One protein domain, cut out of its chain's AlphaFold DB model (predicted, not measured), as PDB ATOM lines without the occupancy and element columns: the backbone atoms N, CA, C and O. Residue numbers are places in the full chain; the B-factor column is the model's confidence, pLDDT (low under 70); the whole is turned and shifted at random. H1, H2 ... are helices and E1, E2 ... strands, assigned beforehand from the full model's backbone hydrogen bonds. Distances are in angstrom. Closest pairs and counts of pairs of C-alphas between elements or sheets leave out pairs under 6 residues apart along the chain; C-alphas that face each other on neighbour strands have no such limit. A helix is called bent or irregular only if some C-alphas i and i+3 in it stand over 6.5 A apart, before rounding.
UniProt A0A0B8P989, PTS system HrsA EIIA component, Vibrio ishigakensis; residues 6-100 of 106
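This is residues 6 to 100 of the 106 residues of the protein "PTS system HrsA EIIA component" of Vibrio ishigakensis (UniProt A0A0B8P989). A small body with a long free tail: in the body the kinked helix H3 packs on a pair of short parallel strands, E2 and E3, while the short helices H1 and H2 lie near each other, away from H3. Residues 83 to 100 stick out, with H4 at the tip. The 95 printed residues hold four named helices and three named strands, in the order E1 H1 E2 H2 E3 H3 H4, a mixed class. The whole is only just loose, close to extended, with a radius of gyration of the C-alphas of 18.4 A and spans of 60 by 31 by 18 A.

Find C-alpha 10 at (72.890, 164.928, 195.051), where E1, residues 10 to 12, begins. Next come H1, residues 17 to 22, E2, 26 to 29, H2, 37 to 40, and E3, 45 to 48. H3, residues 52 to 70, spans 22.8 A; it is irregular, with C-alphas 55 and 58 8.8 A apart, and has a kink of 68 degrees near residue 59. H4, residues 89 to 99, runs 15.1 A to C-alpha 99 at (83.391, 143.034, 212.043).

Look at parallel E2 and E3, 11 degrees between directions: N 28 and O 46 are 2.8 A apart, within hydrogen-bond range. E2, H2 and E3 form a strand-helix-strand unit, two parallel strands joined through a helix, with a right-handed crossover. The closest C-alphas of E3 and H3 are those of Val 46 and Ala 64, 5.7 A apart. H1 and H2 are close but not clearly touching, Leu 20 to Phe 40 at 7.0 A between C-alphas. E1 pairs with no named strand; residues 6 to 7 pair antiparallel with its residues 10 to 11. In H1 and H4 every O i to N i+4 pair is within hydrogen-bond range, in H3 13 of 15; H2 is too short for one.

The C-alphas of Arg 59 and Gly 100, the two farthest apart, are 59.9 A apart. The printed part has no cut, and the link from H3 to H4, 18 residues, is long. Look for pLDDT under 70 at residues 71 to 74, 82 to 88 and 100.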
ATOM      1  N   GLN A   6      72.339 169.086 189.611       96.81
ATOM      2  CA  GLN A   6      73.247 168.801 190.716       96.81
ATOM      3  C   GLN A   6      73.027 169.815 191.835       96.81
ATOM      4  O   GLN A   6      73.162 171.018 191.630       96.81
ATOM      5  N   GLY A   7      72.671 169.331 193.024       93.62
ATOM      6  CA  GLY A   7      72.394 170.179 194.180       93.62
ATOM      7  C   GLY A   7      72.786 169.524 195.501       93.62
ATOM      8  O   GLY A   7      73.498 168.513 195.540       93.62
ATOM      9  N   ALA A   8      72.302 170.103 196.601       92.62
ATOM     10  CA  ALA A   8      72.546 169.591 197.951       92.62
ATOM     11  C   ALA A   8      72.032 168.151 198.134       92.62
ATOM     12  O   ALA A   8      72.671 167.349 198.808       92.62
ATOM     13  N   ASN A   9      70.936 167.803 197.453       92.94
ATOM     14  CA  ASN A   9      70.328 166.470 197.492       92.94
ATOM     15  C   ASN A   9      71.046 165.433 196.608       92.94
ATOM     16  O   ASN A   9      70.590 164.300 196.500       92.94
ATOM     17  N   GLY A  10      72.160 165.801 195.967       93.00
ATOM     18  CA  GLY A  10      72.890 164.928 195.051       93.00
ATOM     19  C   GLY A  10      72.599 165.230 193.583       93.00
ATOM     20  O   GLY A  10      72.383 166.386 193.213       93.00
ATOM     21  N   ILE A  11      72.688 164.191 192.751       96.06
ATOM     22  CA  ILE A  11      72.474 164.262 191.303       96.06
ATOM     23  C   ILE A  11      71.073 163.732 190.988       96.06
ATOM     24  O   ILE A  11      70.771 162.568 191.241       96.06
ATOM     25  N   GLU A  12      70.227 164.578 190.408       96.62
ATOM     26  CA  GLU A  12      68.884 164.229 189.951       96.62
ATOM     27  C   GLU A  12      68.852 164.136 188.425       96.62
ATOM     28  O   GLU A  12      69.307 165.045 187.730       96.62
ATOM     29  N   GLY A  13      68.271 163.056 187.894       95.81
ATOM     30  CA  GLY A  13      68.223 162.841 186.445       95.81
ATOM     31  C   GLY A  13      69.610 162.612 185.847       95.81
ATOM     32  O   GLY A  13      69.901 163.133 184.773       95.81
ATOM     33  N   ARG A  14      70.471 161.873 186.566       96.00
ATOM     34  CA  ARG A  14      71.843 161.582 186.138       96.00
ATOM     35  C   ARG A  14      71.861 161.061 184.701       96.00
ATOM     36  O   ARG A  14      71.182 160.077 184.406       96.00
ATOM     37  N   LEU A  15      72.639 161.701 183.830       96.56
ATOM     38  CA  LEU A  15      72.732 161.303 182.428       96.56
ATOM     39  C   LEU A  15      73.340 159.904 182.312       96.56
ATOM     40  O   LEU A  15      74.342 159.600 182.968       96.56
ATOM     41  N   THR A  16      72.740 159.070 181.466       95.88
ATOM     42  CA  THR A  16      73.230 157.713 181.206       95.88
ATOM     43  C   THR A  16      74.450 157.742 180.297       95.88
ATOM     44  O   THR A  16      74.653 158.678 179.518       95.88
ATOM     45  N   ALA A  17      75.244 156.675 180.330       94.50
ATOM     46  CA  ALA A  17      76.375 156.535 179.419       94.50
ATOM     47  C   ALA A  17      75.957 156.601 177.942       94.50
ATOM     48  O   ALA A  17      76.632 157.221 177.126       94.50
ATOM     49  N   GLU A  18      74.807 156.020 177.594       95.06
ATOM     50  CA  GLU A  18      74.259 156.091 176.238       95.06
ATOM     51  C   GLU A  18      73.955 157.537 175.816       95.06
ATOM     52  O   GLU A  18      74.288 157.938 174.699       95.06
ATOM     53  N   GLN A  19      73.354 158.332 176.706       96.69
ATOM     54  CA  GLN A  19      73.059 159.742 176.446       96.69
ATOM     55  C   GLN A  19      74.342 160.555 176.271       96.69
ATOM     56  O   GLN A  19      74.434 161.351 175.339       96.69
ATOM     57  N   LEU A  20      75.345 160.315 177.120       95.06
ATOM     58  CA  LEU A  20      76.649 160.969 177.031       95.06
ATOM     59  C   LEU A  20      77.384 160.595 175.745       95.06
ATOM     60  O   LEU A  20      77.916 161.474 175.082       95.06
ATOM     61  N   ASN A  21      77.360 159.329 175.332       93.25
ATOM     62  CA  ASN A  21      77.997 158.879 174.091       93.25
ATOM     63  C   ASN A  21      77.328 159.463 172.837       93.25
ATOM     64  O   ASN A  21      78.004 159.735 171.849       93.25
ATOM     65  N   LYS A  22      76.010 159.695 172.878       94.31
ATOM     66  CA  LYS A  22      75.244 160.308 171.778       94.31
ATOM     67  C   LYS A  22      75.268 161.840 171.784       94.31
ATOM     68  O   LYS A  22      74.777 162.450 170.836       94.31
ATOM     69  N   ALA A  23      75.783 162.477 172.836       95.12
ATOM     70  CA  ALA A  23      75.713 163.926 172.982       95.12
ATOM     71  C   ALA A  23      76.567 164.652 171.929       95.12
ATOM     72  O   ALA A  23      77.755 164.376 171.776       95.12
ATOM     73  N   THR A  24      75.986 165.625 171.233       94.81
ATOM     74  CA  THR A  24      76.736 166.494 170.313       94.81
ATOM     75  C   THR A  24      77.607 167.496 171.073       94.81
ATOM     76  O   THR A  24      78.760 167.707 170.715       94.81
ATOM     77  N   ALA A  25      77.060 168.070 172.144       95.19
ATOM     78  CA  ALA A  25      77.736 169.000 173.037       95.19
ATOM     79  C   ALA A  25      77.103 168.947 174.437       95.19
ATOM     80  O   ALA A  25      75.992 168.429 174.601       95.19
ATOM     81  N   ALA A  26      77.792 169.503 175.429       96.00
ATOM     82  CA  ALA A  26      77.307 169.691 176.790       96.00
ATOM     83  C   ALA A  26      77.204 171.186 177.135       96.00
ATOM     84  O   ALA A  26      78.030 171.997 176.721       96.00
ATOM     85  N   VAL A  27      76.197 171.551 177.925       97.19
ATOM     86  CA  VAL A  27      76.075 172.895 178.502       97.19
ATOM     87  C   VAL A  27      76.145 172.766 180.012       97.19
ATOM     88  O   VAL A  27      75.321 172.089 180.627       97.19
ATOM     89  N   PHE A  28      77.135 173.418 180.601       97.62
ATOM     90  CA  PHE A  28      77.381 173.453 182.033       97.62
ATOM     91  C   PHE A  28      76.917 174.793 182.583       97.62
ATOM     92  O   PHE A  28      77.632 175.788 182.534       97.62
ATOM     93  N   ALA A  29      75.685 174.805 183.085       97.44
ATOM     94  CA  ALA A  29      75.093 175.953 183.754       97.44
ATOM     95  C   ALA A  29      75.237 175.788 185.272       97.44
ATOM     96  O   ALA A  29      74.403 175.126 185.892       97.44
ATOM     97  N   ALA A  30      76.311 176.314 185.864       96.94
ATOM     98  CA  ALA A  30      76.657 176.043 187.261       96.94
ATOM     99  C   ALA A  30      77.357 177.226 187.952       96.94
ATOM    100  O   ALA A  30      78.170 177.917 187.350       96.94
ATOM    101  N   GLU A  31      77.060 177.417 189.242       94.75
ATOM    102  CA  GLU A  31      77.766 178.357 190.143       94.75
ATOM    103  C   GLU A  31      78.806 177.649 191.030       94.75
ATOM    104  O   GLU A  31      79.553 178.274 191.780       94.75
ATOM    105  N   VAL A  32      78.816 176.315 191.002       93.44
ATOM    106  CA  VAL A  32      79.667 175.457 191.831       93.44
ATOM    107  C   VAL A  32      80.289 174.363 190.975       93.44
ATOM    108  O   VAL A  32      79.824 174.086 189.870       93.44
ATOM    109  N   ALA A  33      81.334 173.721 191.500       93.81
ATOM    110  CA  ALA A  33      82.001 172.621 190.816       93.81
ATOM    111  C   ALA A  33      81.019 171.485 190.475       93.81
ATOM    112  O   ALA A  33      80.243 171.033 191.322       93.81
ATOM    113  N   ILE A  34      81.099 171.012 189.232       96.19
ATOM    114  CA  ILE A  34      80.284 169.912 188.716       96.19
ATOM    115  C   ILE A  34      80.870 168.588 189.209       96.19
ATOM    116  O   ILE A  34      82.064 168.323 189.068       96.19
ATOM    117  N   LYS A  35      80.016 167.749 189.791       95.38
ATOM    118  CA  LYS A  35      80.350 166.393 190.232       95.38
ATOM    119  C   LYS A  35      80.465 165.469 189.021       95.38
ATOM    120  O   LYS A  35      79.665 165.575 188.091       95.38
ATOM    121  N   GLU A  36      81.407 164.528 189.080       94.69
ATOM    122  CA  GLU A  36      81.631 163.511 188.039       94.69
ATOM    123  C   GLU A  36      81.865 164.124 186.642       94.69
ATOM    124  O   GLU A  36      81.363 163.622 185.631       94.69
ATOM    125  N   VAL A  37      82.584 165.252 186.586       94.12
ATOM    126  CA  VAL A  37      82.862 166.001 185.347       94.12
ATOM    127  C   VAL A  37      83.640 165.168 184.325       94.12
ATOM    128  O   VAL A  37      83.496 165.359 183.119       94.12
ATOM    129  N   GLU A  38      84.414 164.189 184.791       93.31
ATOM    130  CA  GLU A  38      85.161 163.241 183.972       93.31
ATOM    131  C   GLU A  38      84.273 162.452 182.997       93.31
ATOM    132  O   GLU A  38      84.733 162.075 181.922       93.31
ATOM    133  N   ARG A  39      82.977 162.276 183.299       94.31
ATOM    134  CA  ARG A  39      82.017 161.599 182.406       94.31
ATOM    135  C   ARG A  39      81.771 162.346 181.097       94.31
ATOM    136  O   ARG A  39      81.246 161.764 180.151       94.31
ATOM    137  N   PHE A  40      82.122 163.628 181.052       93.88
ATOM    138  CA  PHE A  40      81.942 164.503 179.897       93.88
ATOM    139  C   PHE A  40      83.247 164.729 179.118       93.88
ATOM    140  O   PHE A  40      83.289 165.590 178.240       93.88
ATOM    141  N   GLN A  41      84.321 163.989 179.424       92.06
ATOM    142  CA  GLN A  41      85.601 164.113 178.721       92.06
ATOM    143  C   GLN A  41      85.456 163.888 177.210       92.06
ATOM    144  O   GLN A  41      84.805 162.944 176.761       92.06
ATOM    145  N   GLY A  42      86.060 164.783 176.421       91.00
ATOM    146  CA  GLY A  42      85.968 164.777 174.960       91.00
ATOM    147  C   GLY A  42      84.580 165.103 174.390       91.00
ATOM    148  O   GLY A  42      84.365 164.941 173.189       91.00
ATOM    149  N   ILE A  43      83.622 165.550 175.215       93.25
ATOM    150  CA  ILE A  43      82.374 166.160 174.738       93.25
ATOM    151  C   ILE A  43      82.601 167.677 174.634       93.25
ATOM    152  O   ILE A  43      82.910 168.306 175.651       93.25
ATOM    153  N   PRO A  44      82.423 168.297 173.449       94.25
ATOM    154  CA  PRO A  44      82.469 169.750 173.306       94.25
ATOM    155  C   PRO A  44      81.510 170.421 174.289       94.25
ATOM    156  O   PRO A  44      80.369 169.976 174.430       94.25
ATOM    157  N   ARG A  45      81.950 171.473 174.984       93.50
ATOM    158  CA  ARG A  45      81.145 172.090 176.044       93.50
ATOM    159  C   ARG A  45      81.194 173.606 176.061       93.50
ATOM    160  O   ARG A  45      82.191 174.210 175.679       93.50
ATOM    161  N   VAL A  46      80.115 174.181 176.577       95.69
ATOM    162  CA  VAL A  46      80.004 175.594 176.946       95.69
ATOM    163  C   VAL A  46      79.702 175.673 178.435       95.69
ATOM    164  O   VAL A  46      78.850 174.937 178.935       95.69
ATOM    165  N   GLU A  47      80.391 176.566 179.137       96.50
ATOM    166  CA  GLU A  47      80.208 176.797 180.571       96.50
ATOM    167  C   GLU A  47      79.646 178.197 180.808       96.50
ATOM    168  O   GLU A  47      80.021 179.155 180.129       96.50
ATOM    169  N   THR A  48      78.712 178.316 181.746       97.31
ATOM    170  CA  THR A  48      77.993 179.559 182.008       97.31
ATOM    171  C   THR A  48      77.421 179.587 183.437       97.31
ATOM    172  O   THR A  48      77.112 178.526 183.984       97.31
ATOM    173  N   PRO A  49      77.207 180.769 184.045       96.75
ATOM    174  CA  PRO A  49      76.437 180.905 185.287       96.75
ATOM    175  C   PRO A  49      75.007 180.357 185.152       96.75
ATOM    176  O   PRO A  49      74.440 180.349 184.056       96.75
ATOM    177  N   VAL A  50      74.371 179.959 186.259       94.62
ATOM    178  CA  VAL A  50      73.028 179.328 186.248       94.62
ATOM    179  C   VAL A  50      71.949 180.275 185.709       94.62
ATOM    180  O   VAL A  50      70.976 179.836 185.096       94.62
ATOM    181  N   ALA A  51      72.114 181.584 185.912       95.50
ATOM    182  CA  ALA A  51      71.145 182.587 185.474       95.50
ATOM    183  C   ALA A  51      71.131 182.815 183.951       95.50
ATOM    184  O   ALA A  51      70.113 183.242 183.403       95.50
ATOM    185  N   GLU A  52      72.238 182.538 183.262       96.69
ATOM    186  CA  GLU A  52      72.410 182.867 181.843       96.69
ATOM    187  C   GLU A  52      71.470 182.071 180.920       96.69
ATOM    188  O   GLU A  52      70.742 182.702 180.150       96.69
ATOM    189  N   PRO A  53      71.364 180.727 181.007       93.06
ATOM    190  CA  PRO A  53      70.438 179.969 180.164       93.06
ATOM    191  C   PRO A  53      68.969 180.347 180.344       93.06
ATOM    192  O   PRO A  53      68.184 180.155 179.425       93.06
ATOM    193  N   ILE A  54      68.582 180.907 181.494       93.31
ATOM    194  CA  ILE A  54      67.201 181.351 181.739       93.31
ATOM    195  C   ILE A  54      66.846 182.536 180.830       93.31
ATOM    196  O   ILE A  54      65.709 182.653 180.376       93.31
ATOM    197  N   ARG A  55      67.815 183.416 180.557       94.25
ATOM    198  CA  ARG A  55      67.627 184.648 179.772       94.25
ATOM    199  C   ARG A  55      68.084 184.510 178.321       94.25
ATOM    200  O   ARG A  55      67.559 185.197 177.450       94.25
ATOM    201  N   HIS A  56      69.055 183.636 178.069       96.50
ATOM    202  CA  HIS A  56      69.799 183.562 176.812       96.50
ATOM    203  C   HIS A  56      69.949 182.122 176.291       96.50
ATOM    204  O   HIS A  56      70.964 181.786 175.681       96.50
ATOM    205  N   ALA A  57      68.936 181.273 176.508       95.31
ATOM    206  CA  ALA A  57      68.942 179.863 176.104       95.31
ATOM    207  C   ALA A  57      69.363 179.646 174.642       95.31
ATOM    208  O   ALA A  57      70.251 178.844 174.374       95.31
ATOM    209  N   GLU A  58      68.743 180.369 173.703       96.81
ATOM    210  CA  GLU A  58      68.979 180.193 172.263       96.81
ATOM    211  C   GLU A  58      70.437 180.464 171.882       96.81
ATOM    212  O   GLU A  58      71.062 179.651 171.203       96.81
ATOM    213  N   ARG A  59      71.003 181.565 172.391       97.31
ATOM    214  CA  ARG A  59      72.414 181.910 172.186       97.31
ATOM    215  C   ARG A  59      73.325 180.784 172.676       97.31
ATOM    216  O   ARG A  59      74.172 180.326 171.926       97.31
ATOM    217  N   ILE A  60      73.106 180.299 173.898       97.25
ATOM    218  CA  ILE A  60      73.952 179.266 174.515       97.25
ATOM    219  C   ILE A  60      73.848 177.923 173.777       97.25
ATOM    220  O   ILE A  60      74.846 177.224 173.614       97.25
ATOM    221  N   LEU A  61      72.655 177.558 173.303       95.94
ATOM    222  CA  LEU A  61      72.455 176.367 172.475       95.94
ATOM    223  C   LEU A  61      73.203 176.474 171.142       95.94
ATOM    224  O   LEU A  61      73.854 175.512 170.738       95.94
ATOM    225  N   ASN A  62      73.151 177.636 170.488       96.38
ATOM    226  CA  ASN A  62      73.900 177.882 169.258       96.38
ATOM    227  C   ASN A  62      75.413 177.832 169.507       96.38
ATOM    228  O   ASN A  62      76.116 177.144 168.772       96.38
ATOM    229  N   ASP A  63      75.897 178.454 170.585       95.88
ATOM    230  CA  ASP A  63      77.309 178.418 170.983       95.88
ATOM    231  C   ASP A  63      77.788 176.966 171.196       95.88
ATOM    232  O   ASP A  63      78.865 176.581 170.739       95.88
ATOM    233  N   ALA A  64      76.966 176.119 171.828       95.38
ATOM    234  CA  ALA A  64      77.279 174.704 172.035       95.38
ATOM    235  C   ALA A  64      77.309 173.897 170.725       95.38
ATOM    236  O   ALA A  64      78.165 173.026 170.548       95.38
ATOM    237  N   ILE A  65      76.403 174.191 169.787       94.81
ATOM    238  CA  ILE A  65      76.395 173.568 168.457       94.81
ATOM    239  C   ILE A  65      77.638 173.986 167.668       94.81
ATOM    240  O   ILE A  65      78.288 173.128 167.073       94.81
ATOM    241  N   GLU A  66      78.006 175.264 167.676       94.75
ATOM    242  CA  GLU A  66      79.215 175.736 166.996       94.75
ATOM    243  C   GLU A  66      80.480 175.123 167.602       94.75
ATOM    244  O   GLU A  66      81.309 174.592 166.860       94.75
ATOM    245  N   ALA A  67      80.583 175.063 168.935       90.69
ATOM    246  CA  ALA A  67      81.699 174.416 169.624       90.69
ATOM    247  C   ALA A  67      81.892 172.953 169.184       90.69
ATOM    248  O   ALA A  67      83.025 172.480 169.055       90.69
ATOM    249  N   SER A  68      80.796 172.244 168.891       90.75
ATOM    250  CA  SER A  68      80.853 170.863 168.401       90.75
ATOM    251  C   SER A  68      81.458 170.717 167.002       90.75
ATOM    252  O   SER A  68      82.071 169.691 166.709       90.75
ATOM    253  N   LYS A  69      81.338 171.742 166.150       90.19
ATOM    254  CA  LYS A  69      81.858 171.735 164.771       90.19
ATOM    255  C   LYS A  69      83.358 171.992 164.719       90.19
ATOM    256  O   LYS A  69      84.038 171.454 163.853       90.19
ATOM    257  N   SER A  70      83.866 172.798 165.648       78.25
ATOM    258  CA  SER A  70      85.296 173.091 165.788       78.25
ATOM    259  C   SER A  70      86.122 171.902 166.289       78.25
ATOM    260  O   SER A  70      87.337 171.918 166.127       78.25
ATOM    261  N   GLY A  71      85.468 170.867 166.834       64.06
ATOM    262  CA  GLY A  71      86.109 169.678 167.387       64.06
ATOM    263  C   GLY A  71      86.868 169.983 168.681       64.06
ATOM    264  O   GLY A  71      87.757 170.828 168.725       64.06
ATOM    265  N   SER A  72      86.563 169.269 169.763       62.69
ATOM    266  CA  SER A  72      87.507 169.172 170.876       62.69
ATOM    267  C   SER A  72      88.644 168.285 170.384       62.69
ATOM    268  O   SER A  72      88.401 167.113 170.120       62.69
ATOM    269  N   GLY A  73      89.867 168.791 170.218       60.38
ATOM    270  CA  GLY A  73      91.037 167.994 169.799       60.38
ATOM    271  C   GLY A  73      91.438 166.858 170.761       60.38
ATOM    272  O   GLY A  73      92.549 166.348 170.678       60.38
ATOM    273  N   GLU A  74      90.553 166.489 171.684       66.06
ATOM    274  CA  GLU A  74      90.675 165.428 172.671       66.06
ATOM    275  C   GLU A  74      89.935 164.179 172.179       66.06
ATOM    276  O   GLU A  74      88.806 164.250 171.686       66.06
ATOM    277  N   GLU A  75      90.569 163.019 172.334       73.06
ATOM    278  CA  GLU A  75      89.967 161.732 172.004       73.06
ATOM    279  C   GLU A  75      88.786 161.460 172.950       73.06
ATOM    280  O   GLU A  75      88.923 161.481 174.175       73.06
ATOM    281  N   ARG A  76      87.594 161.248 172.383       80.62
ATOM    282  CA  ARG A  76      86.372 161.082 173.173       80.62
ATOM    283  C   ARG A  76      86.364 159.728 173.867       80.62
ATOM    284  O   ARG A  76      86.219 158.690 173.220       80.62
ATOM    285  N   ALA A  77      86.461 159.748 175.192       78.19
ATOM    286  CA  ALA A  77      86.300 158.554 176.001       78.19
ATOM    287  C   ALA A  77      84.864 158.023 175.870       78.19
ATOM    288  O   ALA A  77      83.890 158.771 175.975       78.19
ATOM    289  N   VAL A  78      84.724 156.716 175.645       83.56
ATOM    290  CA  VAL A  78      83.412 156.063 175.652       83.56
ATOM    291  C   VAL A  78      82.924 156.008 177.095       83.56
ATOM    292  O   VAL A  78      83.496 155.301 177.928       83.56
ATOM    293  N   ALA A  79      81.855 156.741 177.393       86.12
ATOM    294  CA  ALA A  79      81.202 156.674 178.686       86.12
ATOM    295  C   ALA A  79      80.652 155.258 178.892       86.12
ATOM    296  O   ALA A  79      80.021 154.679 178.000       86.12
ATOM    297  N   THR A  80      80.866 154.704 180.081       83.56
ATOM    298  CA  THR A  80      80.230 153.463 180.528       83.56
ATOM    299  C   THR A  80      79.431 153.767 181.785       83.56
ATOM    300  O   THR A  80      79.814 154.634 182.570       83.56
ATOM    301  N   ASP A  81      78.270 153.129 181.943       77.56
ATOM    302  CA  ASP A  81      77.505 153.301 183.173       77.56
ATOM    303  C   ASP A  81      78.316 152.659 184.295       77.56
ATOM    304  O   ASP A  81      78.767 151.516 184.152       77.56
ATOM    305  N   ASP A  82      78.533 153.405 185.379       66.94
ATOM    306  CA  ASP A  82      79.175 152.894 186.582       66.94
ATOM    307  C   ASP A  82      78.332 151.711 187.059       66.94
ATOM    308  O   ASP A  82      77.286 151.866 187.696       66.94
ATOM    309  N   LYS A  83      78.747 150.488 186.712       52.56
ATOM    310  CA  LYS A  83      78.225 149.320 187.409       52.56
ATOM    311  C   LYS A  83      78.561 149.580 188.868       52.56
ATOM    312  O   LYS A  83      79.738 149.833 189.143       52.56
ATOM    313  N   PRO A  84      77.597 149.492 189.806       46.72
ATOM    314  CA  PRO A  84      77.955 149.511 191.210       46.72
ATOM    315  C   PRO A  84      79.068 148.484 191.356       46.72
ATOM    316  O   PRO A  84      78.901 147.335 190.923       46.72
ATOM    317  N   LYS A  85      80.235 148.914 191.855       48.22
ATOM    318  CA  LYS A  85      81.287 147.994 192.272       48.22
ATOM    319  C   LYS A  85      80.636 147.126 193.337       48.22
ATOM    320  O   LYS A  85      80.659 147.473 194.511       48.22
ATOM    321  N   LYS A  86      79.995 146.025 192.924       49.41
ATOM    322  CA  LYS A  86      79.637 144.937 193.819       49.41
ATOM    323  C   LYS A  86      80.965 144.601 194.459       49.41
ATOM    324  O   LYS A  86      81.890 144.196 193.745       49.41
ATOM    325  N   LEU A  87      81.103 144.907 195.748       57.56
ATOM    326  CA  LEU A  87      82.297 144.513 196.467       57.56
ATOM    327  C   LEU A  87      82.473 143.023 196.165       57.56
ATOM    328  O   LEU A  87      81.483 142.285 196.168       57.56
ATOM    329  N   PRO A  88      83.685 142.576 195.797       68.38
ATOM    330  CA  PRO A  88      83.909 141.164 195.569       68.38
ATOM    331  C   PRO A  88      83.352 140.428 196.782       68.38
ATOM    332  O   PRO A  88      83.637 140.831 197.905       68.38
ATOM    333  N   LEU A  89      82.587 139.359 196.579       71.69
ATOM    334  CA  LEU A  89      81.965 138.602 197.672       71.69
ATOM    335  C   LEU A  89      82.997 138.194 198.751       71.69
ATOM    336  O   LEU A  89      82.690 138.067 199.930       71.69
ATOM    337  N   LYS A  90      84.273 138.069 198.351       73.25
ATOM    338  CA  LYS A  90      85.437 137.876 199.231       73.25
ATOM    339  C   LYS A  90      85.733 139.068 200.151       73.25
ATOM    340  O   LYS A  90      86.170 138.856 201.274       73.25
ATOM    341  N   THR A  91      85.561 140.297 199.679       75.88
ATOM    342  CA  THR A  91      85.718 141.529 200.463       75.88
ATOM    343  C   THR A  91      84.578 141.681 201.463       75.88
ATOM    344  O   THR A  91      84.858 141.989 202.616       75.88
ATOM    345  N   GLU A  92      83.339 141.373 201.067       75.31
ATOM    346  CA  GLU A  92      82.197 141.335 201.995       75.31
ATOM    347  C   GLU A  92      82.384 140.256 203.065       75.31
ATOM    348  O   GLU A  92      82.258 140.548 204.249       75.31
ATOM    349  N   LEU A  93      82.795 139.038 202.684       74.25
ATOM    350  CA  LEU A  93      83.072 137.963 203.643       74.25
ATOM    351  C   LEU A  93      84.210 138.336 204.610       74.25
ATOM    352  O   LEU A  93      84.125 138.074 205.805       74.25
ATOM    353  N   LYS A  94      85.277 138.978 204.111       79.00
ATOM    354  CA  LYS A  94      86.379 139.469 204.953       79.00
ATOM    355  C   LYS A  94      85.909 140.548 205.917       79.00
ATOM    356  O   LYS A  94      86.252 140.479 207.090       79.00
ATOM    357  N   GLN A  95      85.134 141.520 205.443       76.81
ATOM    358  CA  GLN A  95      84.566 142.551 206.307       76.81
ATOM    359  C   GLN A  95      83.617 141.951 207.340       76.81
ATOM    360  O   GLN A  95      83.702 142.338 208.499       76.81
ATOM    361  N   ALA A  96      82.789 140.973 206.971       77.00
ATOM    362  CA  ALA A  96      81.888 140.294 207.895       77.00
ATOM    363  C   ALA A  96      82.647 139.535 208.993       77.00
ATOM    364  O   ALA A  96      82.332 139.682 210.172       77.00
ATOM    365  N   LEU A  97      83.710 138.808 208.629       77.38
ATOM    366  CA  LEU A  97      84.595 138.140 209.590       77.38
ATOM    367  C   LEU A  97      85.321 139.136 210.507       77.38
ATOM    368  O   LEU A  97      85.404 138.911 211.709       77.38
ATOM    369  N   LEU A  98      85.830 140.239 209.952       82.06
ATOM    370  CA  LEU A  98      86.554 141.275 210.700       82.06
ATOM    371  C   LEU A  98      85.646 142.096 211.626       82.06
ATOM    372  O   LEU A  98      86.106 142.568 212.659       82.06
ATOM    373  N   SER A  99      84.378 142.281 211.256       76.94
ATOM    374  CA  SER A  99      83.391 143.034 212.043       76.94
ATOM    375  C   SER A  99      82.510 142.151 212.932       76.94
ATOM    376  O   SER A  99      81.712 142.679 213.701       76.94
ATOM    377  N   GLY A 100      82.660 140.823 212.868       69.88
ATOM    378  CA  GLY A 100      81.953 139.877 213.737       69.88
ATOM    379  C   GLY A 100      80.450 139.750 213.465       69.88
ATOM    380  O   GLY A 100      79.724 139.195 214.287       69.88
TER     381      GLY A 100